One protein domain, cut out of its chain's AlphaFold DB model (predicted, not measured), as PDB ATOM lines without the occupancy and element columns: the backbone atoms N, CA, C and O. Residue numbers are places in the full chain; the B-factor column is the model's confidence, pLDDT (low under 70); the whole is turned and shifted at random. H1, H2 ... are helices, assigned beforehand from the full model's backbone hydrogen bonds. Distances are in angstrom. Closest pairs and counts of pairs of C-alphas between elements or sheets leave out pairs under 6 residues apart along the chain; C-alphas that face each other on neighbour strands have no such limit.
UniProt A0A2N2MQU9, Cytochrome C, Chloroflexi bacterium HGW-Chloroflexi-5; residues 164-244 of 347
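Overview. This is residues 164 to 244 of the 347 residues of the protein "Cytochrome C" of Chloroflexi bacterium HGW-Chloroflexi-5 (UniProt A0A2N2MQU9). This domain has little regular structure: long loops carry five short helices, with H3 in the midst of H4, H2 and H5 and with H1 off by itself. The printed part has 81 residues, 22 of them in H1 to H5, and no named strand; its class is all helix. It is compact and rounded, with a radius of gyration of the C-alphas of 13.4 A and spans of 37 by 29 by 21 A.

Along the chain. Find C-alpha 201 at (2.376, 25.211, 49.422); from there H4, residues 201 to 206, runs 8.9 A. Look for H3 at 194 to 197, 5.3 A, H2 at 174 to 177, 5.9 A, H5 at 222 to 225, 5.8 A, ending at (-1.828, 9.662, 42.037), and H1 at 166 to 169, 4.9 A.

Arrangement. H3 and H4 are close but not clearly touching; their closest C-alphas, Ile 197 and Arg 204, are 5.4 A apart. So are H3 and H2, at Leu 195 and Cys 177, 7.0 A, and H3 and H5, at Cys 196 and Cys 222, 7.7 A. H1 is apart from the other four. In H4 every O i to N i+4 pair is within hydrogen-bond range; the others are too short for one, and H3 has 0 of 1 O i to N i+3 pairs within range.

Size, cuts and confidence. C-alphas 181 and 243, the farthest apart, are 38.9 A apart. The printed part has no cut; the links H2 to H3 and H4 to H5 are long, and residues 226 to 244 hold no named element. No printed residue is under 70 in pLDDT.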
ATOM      1  N   MET A 164     -13.108  20.265  32.339       87.94
ATOM      2  CA  MET A 164     -13.615  20.076  33.703       87.94
ATOM      3  C   MET A 164     -12.506  20.198  34.763       87.94
ATOM      4  O   MET A 164     -12.758  20.065  35.960       87.94
ATOM      5  N   GLY A 165     -11.258  20.410  34.343       91.19
ATOM      6  CA  GLY A 165     -10.095  20.395  35.216       91.19
ATOM      7  C   GLY A 165     -10.015  21.627  36.119       91.19
ATOM      8  O   GLY A 165     -10.154  22.765  35.673       91.19
ATOM      9  N   ALA A 166      -9.672  21.410  37.392       93.06
ATOM     10  CA  ALA A 166      -9.491  22.489  38.367       93.06
ATOM     11  C   ALA A 166      -8.418  23.513  37.949       93.06
ATOM     12  O   ALA A 166      -8.549  24.695  38.250       93.06
ATOM     13  N   HIS A 167      -7.372  23.087  37.230       94.62
ATOM     14  CA  HIS A 167      -6.352  24.004  36.715       94.62
ATOM     15  C   HIS A 167      -6.910  24.956  35.655       94.62
ATOM     16  O   HIS A 167      -6.675  26.158  35.757       94.62
ATOM     17  N   LYS A 168      -7.706  24.456  34.700       93.62
ATOM     18  CA  LYS A 168      -8.384  25.311  33.720       93.62
ATOM     19  C   LYS A 168      -9.337  26.284  34.419       93.62
ATOM     20  O   LYS A 168      -9.295  27.478  34.137       93.62
ATOM     21  N   ALA A 169     -10.142  25.789  35.363       92.69
ATOM     22  CA  ALA A 169     -11.069  26.616  36.139       92.69
ATOM     23  C   ALA A 169     -10.354  27.718  36.946       92.69
ATOM     24  O   ALA A 169     -10.893  28.806  37.120       92.69
ATOM     25  N   ALA A 170      -9.121  27.463  37.391       93.06
ATOM     26  CA  ALA A 170      -8.267  28.435  38.071       93.06
ATOM     27  C   ALA A 170      -7.494  29.374  37.115       93.06
ATOM     28  O   ALA A 170      -6.632  30.124  37.571       93.06
ATOM     29  N   GLY A 171      -7.751  29.326  35.803       91.94
ATOM     30  CA  GLY A 171      -7.058  30.147  34.803       91.94
ATOM     31  C   GLY A 171      -5.607  29.733  34.535       91.94
ATOM     32  O   GLY A 171      -4.851  30.498  33.937       91.94
ATOM     33  N   ILE A 172      -5.199  28.534  34.969       93.25
ATOM     34  CA  ILE A 172      -3.863  27.995  34.713       93.25
ATOM     35  C   ILE A 172      -3.805  27.453  33.286       93.25
ATOM     36  O   ILE A 172      -4.545  26.547  32.905       93.25
ATOM     37  N   SER A 173      -2.880  28.001  32.511       94.56
ATOM     38  CA  SER A 173      -2.611  27.631  31.123       94.56
ATOM     39  C   SER A 173      -1.524  26.568  30.988       94.56
ATOM     40  O   SER A 173      -0.712  26.346  31.891       94.56
ATOM     41  N   CYS A 174      -1.473  25.915  29.825       94.19
ATOM     42  CA  CYS A 174      -0.521  24.840  29.535       94.19
ATOM     43  C   CYS A 174       0.938  25.287  29.736       94.19
ATOM     44  O   CYS A 174       1.757  24.525  30.256       94.19
ATOM     45  N   ASP A 175       1.256  26.536  29.382       93.44
ATOM     46  CA  ASP A 175       2.590  27.113  29.520       93.44
ATOM     47  C   ASP A 175       2.983  27.393  30.975       93.44
ATOM     48  O   ASP A 175       4.160  27.590  31.242       93.44
ATOM     49  N   ASN A 176       2.076  27.372  31.958       94.00
ATOM     50  CA  ASN A 176       2.484  27.480  33.367       94.00
ATOM     51  C   ASN A 176       3.294  26.256  33.820       94.00
ATOM     52  O   ASN A 176       4.181  26.390  34.662       94.00
ATOM     53  N   CYS A 177       3.037  25.096  33.211       93.81
ATOM     54  CA  CYS A 177       3.711  23.839  33.520       93.81
ATOM     55  C   CYS A 177       4.698  23.422  32.427       93.81
ATOM     56  O   CYS A 177       5.809  22.973  32.727       93.81
ATOM     57  N   HIS A 178       4.304  23.590  31.165       93.88
ATOM     58  CA  HIS A 178       5.077  23.166  30.008       93.88
ATOM     59  C   HIS A 178       5.837  24.327  29.354       93.88
ATOM     60  O   HIS A 178       5.476  25.494  29.455       93.88
ATOM     61  N   THR A 179       6.920  24.007  28.659       92.38
ATOM     62  CA  THR A 179       7.667  24.922  27.806       92.38
ATOM     63  C   THR A 179       8.247  24.163  26.621       92.38
ATOM     64  O   THR A 179       9.012  23.207  26.770       92.38
ATOM     65  N   VAL A 180       7.887  24.608  25.422       91.38
ATOM     66  CA  VAL A 180       8.397  24.037  24.169       91.38
ATOM     67  C   VAL A 180       9.793  24.558  23.827       91.38
ATOM     68  O   VAL A 180      10.500  23.933  23.048       91.38
ATOM     69  N   HIS A 181      10.235  25.653  24.454       90.62
ATOM     70  CA  HIS A 181      11.605  26.168  24.349       90.62
ATOM     71  C   HIS A 181      12.483  25.492  25.411       90.62
ATOM     72  O   HIS A 181      13.048  26.134  26.297       90.62
ATOM     73  N   SER A 182      12.516  24.158  25.387       82.50
ATOM     74  CA  SER A 182      13.351  23.350  26.272       82.50
ATOM     75  C   SER A 182      13.680  21.995  25.648       82.50
ATOM     76  O   SER A 182      12.943  21.484  24.813       82.50
ATOM     77  N   GLY A 183      14.772  21.384  26.111       75.06
ATOM     78  CA  GLY A 183      15.116  19.990  25.809       75.06
ATOM     79  C   GLY A 183      14.718  19.011  26.914       75.06
ATOM     80  O   GLY A 183      15.274  17.918  26.998       75.06
ATOM     81  N   LYS A 184      13.827  19.409  27.832       80.69
ATOM     82  CA  LYS A 184      13.489  18.595  29.006       80.69
ATOM     83  C   LYS A 184      12.445  17.536  28.655       80.69
ATOM     84  O   LYS A 184      11.538  17.760  27.854       80.69
ATOM     85  N   LYS A 185      12.528  16.374  29.311       75.50
ATOM     86  CA  LYS A 185      11.531  15.299  29.181       75.50
ATOM     87  C   LYS A 185      10.128  15.840  29.503       75.50
ATOM     88  O   LYS A 185       9.950  16.542  30.495       75.50
ATOM     89  N   MET A 186       9.142  15.509  28.664       79.94
ATOM     90  CA  MET A 186       7.754  16.012  28.740       79.94
ATOM     91  C   MET A 186       7.607  17.543  28.646       79.94
ATOM     92  O   MET A 186       6.541  18.071  28.964       79.94
ATOM     93  N   ASN A 187       8.651  18.264  28.215       88.44
ATOM     94  CA  ASN A 187       8.658  19.722  28.107       88.44
ATOM     95  C   ASN A 187       8.271  20.434  29.415       88.44
ATOM     96  O   ASN A 187       7.651  21.485  29.366       88.44
ATOM     97  N   LEU A 188       8.562  19.879  30.594       91.69
ATOM     98  CA  LEU A 188       8.223  20.548  31.856       91.69
ATOM     99  C   LEU A 188       9.198  21.695  32.148       91.69
ATOM    100  O   LEU A 188      10.412  21.525  32.018       91.69
ATOM    101  N   LYS A 189       8.684  22.839  32.618       91.62
ATOM    102  CA  LYS A 189       9.512  23.971  33.081       91.62
ATOM    103  C   LYS A 189      10.467  23.532  34.195       91.62
ATOM    104  O   LYS A 189      11.676  23.787  34.128       91.62
ATOM    105  N   THR A 190       9.928  22.768  35.141       91.94
ATOM    106  CA  THR A 190      10.623  22.232  36.315       91.94
ATOM    107  C   THR A 190      10.195  20.775  36.525       91.94
ATOM    108  O   THR A 190       9.043  20.448  36.233       91.94
ATOM    109  N   PRO A 191      11.078  19.870  36.984       92.12
ATOM    110  CA  PRO A 191      10.668  18.520  37.364       92.12
ATOM    111  C   PRO A 191       9.657  18.513  38.527       92.12
ATOM    112  O   PRO A 191       9.438  19.513  39.211       92.12
ATOM    113  N   GLN A 192       9.014  17.361  38.722       92.62
ATOM    114  CA  GLN A 192       8.254  17.075  39.939       92.62
ATOM    115  C   GLN A 192       9.221  16.637  41.053       92.62
ATOM    116  O   GLN A 192      10.159  15.902  40.736       92.62
ATOM    117  N   PRO A 193       8.945  16.988  42.325       94.94
ATOM    118  CA  PRO A 193       7.724  17.638  42.826       94.94
ATOM    119  C   PRO A 193       7.711  19.176  42.749       94.94
ATOM    120  O   PRO A 193       6.650  19.775  42.941       94.94
ATOM    121  N   GLU A 194       8.846  19.819  42.458       94.81
ATOM    122  CA  GLU A 194       9.047  21.275  42.562       94.81
ATOM    123  C   GLU A 194       8.026  22.080  41.757       94.81
ATOM    124  O   GLU A 194       7.540  23.110  42.232       94.81
ATOM    125  N   LEU A 195       7.661  21.597  40.565       94.81
ATOM    126  CA  LEU A 195       6.663  22.246  39.719       94.81
ATOM    127  C   LEU A 195       5.322  22.428  40.441       94.81
ATOM    128  O   LEU A 195       4.781  23.530  40.474       94.81
ATOM    129  N   CYS A 196       4.806  21.364  41.052       95.62
ATOM    130  CA  CYS A 196       3.487  21.356  41.680       95.62
ATOM    131  C   CYS A 196       3.499  22.142  42.998       95.62
ATOM    132  O   CYS A 196       2.622  22.964  43.265       95.62
ATOM    133  N   ILE A 197       4.525  21.932  43.825       95.94
ATOM    134  CA  ILE A 197       4.625  22.546  45.158       95.94
ATOM    135  C   ILE A 197       5.006  24.035  45.125       95.94
ATOM    136  O   ILE A 197       5.017  24.680  46.175       95.94
ATOM    137  N   SER A 198       5.313  24.586  43.945       94.75
ATOM    138  CA  SER A 198       5.479  26.032  43.747       94.75
ATOM    139  C   SER A 198       4.181  26.798  44.054       94.75
ATOM    140  O   SER A 198       4.214  27.842  44.711       94.75
ATOM    141  N   CYS A 199       3.037  26.217  43.678       96.12
ATOM    142  CA  CYS A 199       1.699  26.724  43.981       96.12
ATOM    143  C   CYS A 199       1.056  25.973  45.160       96.12
ATOM    144  O   CYS A 199       0.481  26.599  46.051       96.12
ATOM    145  N   HIS A 200       1.201  24.645  45.238       96.38
ATOM    146  CA  HIS A 200       0.603  23.812  46.293       96.38
ATOM    147  C   HIS A 200       1.426  23.810  47.595       96.38
ATOM    148  O   HIS A 200       1.944  22.786  48.046       96.38
ATOM    149  N   ARG A 201       1.538  24.983  48.229       96.25
ATOM    150  CA  ARG A 201       2.376  25.211  49.422       96.25
ATOM    151  C   ARG A 201       1.967  24.369  50.634       96.25
ATOM    152  O   ARG A 201       2.830  23.929  51.387       96.25
ATOM    153  N   SER A 202       0.673  24.098  50.810       95.88
ATOM    154  CA  SER A 202       0.193  23.223  51.891       95.88
ATOM    155  C   SER A 202       0.725  21.795  51.743       95.88
ATOM    156  O   SER A 202       1.149  21.186  52.725       95.88
ATOM    157  N   ILE A 203       0.783  21.287  50.508       96.94
ATOM    158  CA  ILE A 203       1.325  19.961  50.200       96.94
ATOM    159  C   ILE A 203       2.837  19.932  50.406       96.94
ATOM    160  O   ILE A 203       3.338  18.963  50.972       96.94
ATOM    161  N   ARG A 204       3.553  21.016  50.070       96.50
ATOM    162  CA  ARG A 204       4.988  21.169  50.380       96.50
ATOM    163  C   ARG A 204       5.288  20.924  51.859       96.50
ATOM    164  O   ARG A 204       6.257  20.247  52.180       96.50
ATOM    165  N   GLY A 205       4.454  21.472  52.744       96.25
ATOM    166  CA  GLY A 205       4.573  21.248  54.183       96.25
ATOM    167  C   GLY A 205       4.248  19.810  54.590       96.25
ATOM    168  O   GLY A 205       4.937  19.245  55.429       96.25
ATOM    169  N   GLN A 206       3.230  19.192  53.981       96.62
ATOM    170  CA  GLN A 206       2.826  17.817  54.303       96.62
ATOM    171  C   GLN A 206       3.895  16.787  53.923       96.62
ATOM    172  O   GLN A 206       4.249  15.967  54.763       96.62
ATOM    173  N   ILE A 207       4.465  16.874  52.719       96.56
ATOM    174  CA  ILE A 207       5.517  15.944  52.267       96.56
ATOM    175  C   ILE A 207       6.848  16.129  53.010       96.56
ATOM    176  O   ILE A 207       7.760  15.333  52.843       96.56
ATOM    177  N   ALA A 208       6.989  17.198  53.797       95.81
ATOM    178  CA  ALA A 208       8.153  17.432  54.646       95.81
ATOM    179  C   ALA A 208       7.974  16.882  56.072       95.81
ATOM    180  O   ALA A 208       8.915  16.938  56.864       95.81
ATOM    181  N   LYS A 209       6.782  16.376  56.425       96.12
ATOM    182  CA  LYS A 209       6.517  15.795  57.748       96.12
ATOM    183  C   LYS A 209       7.247  14.466  57.927       96.12
ATOM    184  O   LYS A 209       7.616  13.810  56.963       96.12
ATOM    185  N   GLN A 210       7.398  14.031  59.176       94.75
ATOM    186  CA  GLN A 210       8.117  12.799  59.527       94.75
ATOM    187  C   GLN A 210       7.604  11.539  58.808       94.75
ATOM    188  O   GLN A 210       8.405  10.718  58.379       94.75
ATOM    189  N   SER A 211       6.286  11.393  58.640       96.94
ATOM    190  CA  SER A 211       5.692  10.329  57.834       96.94
ATOM    191  C   SER A 211       5.095  10.966  56.592       96.94
ATOM    192  O   SER A 211       4.196  11.790  56.701       96.94
ATOM    193  N   HIS A 212       5.566  10.572  55.420       97.56
ATOM    194  CA  HIS A 212       5.057  11.004  54.120       97.56
ATOM    195  C   HIS A 212       5.197   9.842  53.129       97.56
ATOM    196  O   HIS A 212       5.965   8.907  53.362       97.56
ATOM    197  N   HIS A 213       4.437   9.869  52.035       96.44
ATOM    198  CA  HIS A 213       4.791   9.028  50.894       96.44
ATOM    199  C   HIS A 213       6.121   9.508  50.300       96.44
ATOM    200  O   HIS A 213       6.389  10.708  50.378       96.44
ATOM    201  N   PRO A 214       6.917   8.632  49.655       95.88
ATOM    202  CA  PRO A 214       8.300   8.933  49.291       95.88
ATOM    203  C   PRO A 214       8.434   9.818  48.031       95.88
ATOM    204  O   PRO A 214       9.077   9.455  47.041       95.88
ATOM    205  N   ILE A 215       7.757  10.970  48.047       95.81
ATOM    206  CA  ILE A 215       7.731  11.988  46.992       95.81
ATOM    207  C   ILE A 215       9.015  12.815  47.040       95.81
ATOM    208  O   ILE A 215       9.602  13.101  45.998       95.81
ATOM    209  N   LYS A 216       9.473  13.190  48.243       93.19
ATOM    210  CA  LYS A 216      10.697  13.981  48.436       93.19
ATOM    211  C   LYS A 216      11.943  13.176  48.054       93.19
ATOM    212  O   LYS A 216      12.906  13.726  47.534       93.19
ATOM    213  N   GLU A 217      11.889  11.870  48.268       94.69
ATOM    214  CA  GLU A 217      12.898  10.888  47.882       94.69
ATOM    215  C   GLU A 217      12.832  10.524  46.391       94.69
ATOM    216  O   GLU A 217      13.652   9.742  45.916       94.69
ATOM    217  N   GLY A 218      11.849  11.047  45.647       93.81
ATOM    218  CA  GLY A 218      11.708  10.835  44.206       93.81
ATOM    219  C   GLY A 218      11.284   9.422  43.796       93.81
ATOM    220  O   GLY A 218      11.361   9.093  42.611       93.81
ATOM    221  N   LYS A 219      10.832   8.582  44.738       94.94
ATOM    222  CA  LYS A 219      10.381   7.209  44.446       94.94
ATOM    223  C   LYS A 219       8.988   7.173  43.830       94.94
ATOM    224  O   LYS A 219       8.689   6.261  43.068       94.94
ATOM    225  N   ILE A 220       8.160   8.163  44.153       95.25
ATOM    226  CA  ILE A 220       6.860   8.387  43.521       95.25
ATOM    227  C   ILE A 220       6.690   9.867  43.163       95.25
ATOM    228  O   ILE A 220       7.385  10.737  43.691       95.25
ATOM    229  N   LYS A 221       5.751  10.166  42.273       95.38
ATOM    230  CA  LYS A 221       5.460  11.508  41.757       95.38
ATOM    231  C   LYS A 221       4.014  11.894  42.030       95.38
ATOM    232  O   LYS A 221       3.142  11.042  42.172       95.38
ATOM    233  N   CYS A 222       3.728  13.195  42.014       95.31
ATOM    234  CA  CYS A 222       2.364  13.711  42.150       95.31
ATOM    235  C   CYS A 222       1.444  13.120  41.070       95.31
ATOM    236  O   CYS A 222       0.307  12.744  41.348       95.31
ATOM    237  N   THR A 223       1.970  12.975  39.850       94.06
ATOM    238  CA  THR A 223       1.270  12.376  38.707       94.06
ATOM    239  C   THR A 223       1.017  10.881  38.814       94.06
ATOM    240  O   THR A 223       0.305  10.354  37.967       94.06
ATOM    241  N   ASP A 224       1.587  10.168  39.781       94.50
ATOM    242  CA  ASP A 224       1.265   8.745  39.953       94.50
ATOM    243  C   ASP A 224      -0.127   8.597  40.586       94.50
ATOM    244  O   ASP A 224      -0.866   7.669  40.260       94.50
ATOM    245  N   CYS A 225      -0.527   9.593  41.384       94.19
ATOM    246  CA  CYS A 225      -1.828   9.662  42.037       94.19
ATOM    247  C   CYS A 225      -2.813  10.611  41.348       94.19
ATOM    248  O   CYS A 225      -3.997  10.299  41.297       94.19
ATOM    249  N   HIS A 226      -2.360  11.753  40.820       94.50
ATOM    250  CA  HIS A 226      -3.237  12.802  40.286       94.50
ATOM    251  C   HIS A 226      -3.188  12.925  38.762       94.50
ATOM    252  O   HIS A 226      -2.126  12.808  38.142       94.50
ATOM    253  N   ASP A 227      -4.336  13.243  38.168       92.31
ATOM    254  CA  ASP A 227      -4.460  13.753  36.808       92.31
ATOM    255  C   ASP A 227      -4.598  15.282  36.826       92.31
ATOM    256  O   ASP A 227      -5.671  15.855  37.019       92.31
ATOM    257  N   HIS A 228      -3.472  15.969  36.649       92.38
ATOM    258  CA  HIS A 228      -3.415  17.429  36.683       92.38
ATOM    259  C   HIS A 228      -4.081  18.101  35.478       92.38
ATOM    260  O   HIS A 228      -4.259  19.318  35.497       92.38
ATOM    261  N   HIS A 229      -4.414  17.358  34.422       93.12
ATOM    262  CA  HIS A 229      -5.205  17.903  33.323       93.12
ATOM    263  C   HIS A 229      -6.705  17.800  33.589       93.12
ATOM    264  O   HIS A 229      -7.479  18.321  32.806       93.12
ATOM    265  N   GLY A 230      -7.122  17.194  34.700       89.31
ATOM    266  CA  GLY A 230      -8.521  16.953  35.018       89.31
ATOM    267  C   GLY A 230      -8.836  15.464  34.983       89.31
ATOM    268  O   GLY A 230      -8.230  14.693  34.245       89.31
ATOM    269  N   GLY A 231      -9.793  15.055  35.804       84.19
ATOM    270  CA  GLY A 231     -10.244  13.674  35.898       84.19
ATOM    271  C   GLY A 231     -11.505  13.590  36.743       84.19
ATOM    272  O   GLY A 231     -11.810  14.513  37.497       84.19
ATOM    273  N   PHE A 232     -12.236  12.487  36.611       82.56
ATOM    274  CA  PHE A 232     -13.479  12.270  37.355       82.56
ATOM    275  C   PHE A 232     -13.260  11.935  38.833       82.56
ATOM    276  O   PHE A 232     -14.160  12.127  39.645       82.56
ATOM    277  N   GLY A 233     -12.075  11.428  39.187       83.31
ATOM    278  CA  GLY A 233     -11.756  11.077  40.563       83.31
ATOM    279  C   GLY A 233     -11.814  12.295  41.487       83.31
ATOM    280  O   GLY A 233     -11.409  13.398  41.114       83.31
ATOM    281  N   GLU A 234     -12.274  12.093  42.722       85.56
ATOM    282  CA  GLU A 234     -12.303  13.137  43.751       85.56
ATOM    283  C   GLU A 234     -10.922  13.807  43.877       85.56
ATOM    284  O   GLU A 234      -9.907  13.129  44.017       85.56
ATOM    285  N   LYS A 235     -10.860  15.144  43.823       88.75
ATOM    286  CA  LYS A 235      -9.587  15.901  43.815       88.75
ATOM    287  C   LYS A 235      -8.642  15.498  42.664       88.75
ATOM    288  O   LYS A 235      -7.419  15.530  42.816       88.75
ATOM    289  N   SER A 236      -9.211  15.138  41.514       90.69
ATOM    290  CA  SER A 236      -8.499  14.767  40.287       90.69
ATOM    291  C   SER A 236      -7.533  13.597  40.475       90.69
ATOM    292  O   SER A 236      -6.409  13.632  39.977       90.69
ATOM    293  N   ILE A 237      -7.917  12.578  41.241       91.94
ATOM    294  CA  ILE A 237      -7.119  11.353  41.374       91.94
ATOM    295  C   ILE A 237      -7.279  10.422  40.161       91.94
ATOM    296  O   ILE A 237      -8.291  10.441  39.462       91.94
ATOM    297  N   LYS A 238      -6.277   9.572  39.931       88.88
ATOM    298  CA  LYS A 238      -6.238   8.559  38.870       88.88
ATOM    299  C   LYS A 238      -6.915   7.255  39.301       88.88
ATOM    300  O   LYS A 238      -6.250   6.319  39.742       88.88
ATOM    301  N   GLY A 239      -8.218   7.145  39.097       79.19
ATOM    302  CA  GLY A 239      -8.985   5.929  39.387       79.19
ATOM    303  C   GLY A 239     -10.453   6.248  39.624       79.19
ATOM    304  O   GLY A 239     -10.809   7.425  39.705       79.19
ATOM    305  N   GLY A 240     -11.291   5.217  39.736       79.94
ATOM    306  CA  GLY A 240     -12.701   5.379  40.088       79.94
ATOM    307  C   GLY A 240     -12.896   5.778  41.551       79.94
ATOM    308  O   GLY A 240     -13.840   6.495  41.872       79.94
ATOM    309  N   SER A 241     -11.979   5.378  42.440       88.38
ATOM    310  CA  SER A 241     -12.010   5.738  43.862       88.38
ATOM    311  C   SER A 241     -10.614   5.893  44.477       88.38
ATOM    312  O   SER A 241      -9.600   5.484  43.904       88.38
ATOM    313  N   GLY A 242     -10.561   6.484  45.676       88.56
ATOM    314  CA  GLY A 242      -9.329   6.583  46.464       88.56
ATOM    315  C   GLY A 242      -8.734   5.212  46.789       88.56
ATOM    316  O   GLY A 242      -7.538   5.012  46.597       88.56
ATOM    317  N   ASN A 243      -9.572   4.255  47.197       91.81
ATOM    318  CA  ASN A 243      -9.130   2.907  47.561       91.81
ATOM    319  C   ASN A 243      -8.563   2.158  46.349       91.81
ATOM    320  O   ASN A 243      -7.486   1.572  46.439       91.81
ATOM    321  N   GLU A 244      -9.222   2.248  45.189       90.81
ATOM    322  CA  GLU A 244      -8.727   1.632  43.954       90.81
ATOM    323  C   GLU A 244      -7.337   2.164  43.575       90.81
ATOM    324  O   GLU A 244      -6.450   1.395  43.196       90.81
TER     325      GLU A 244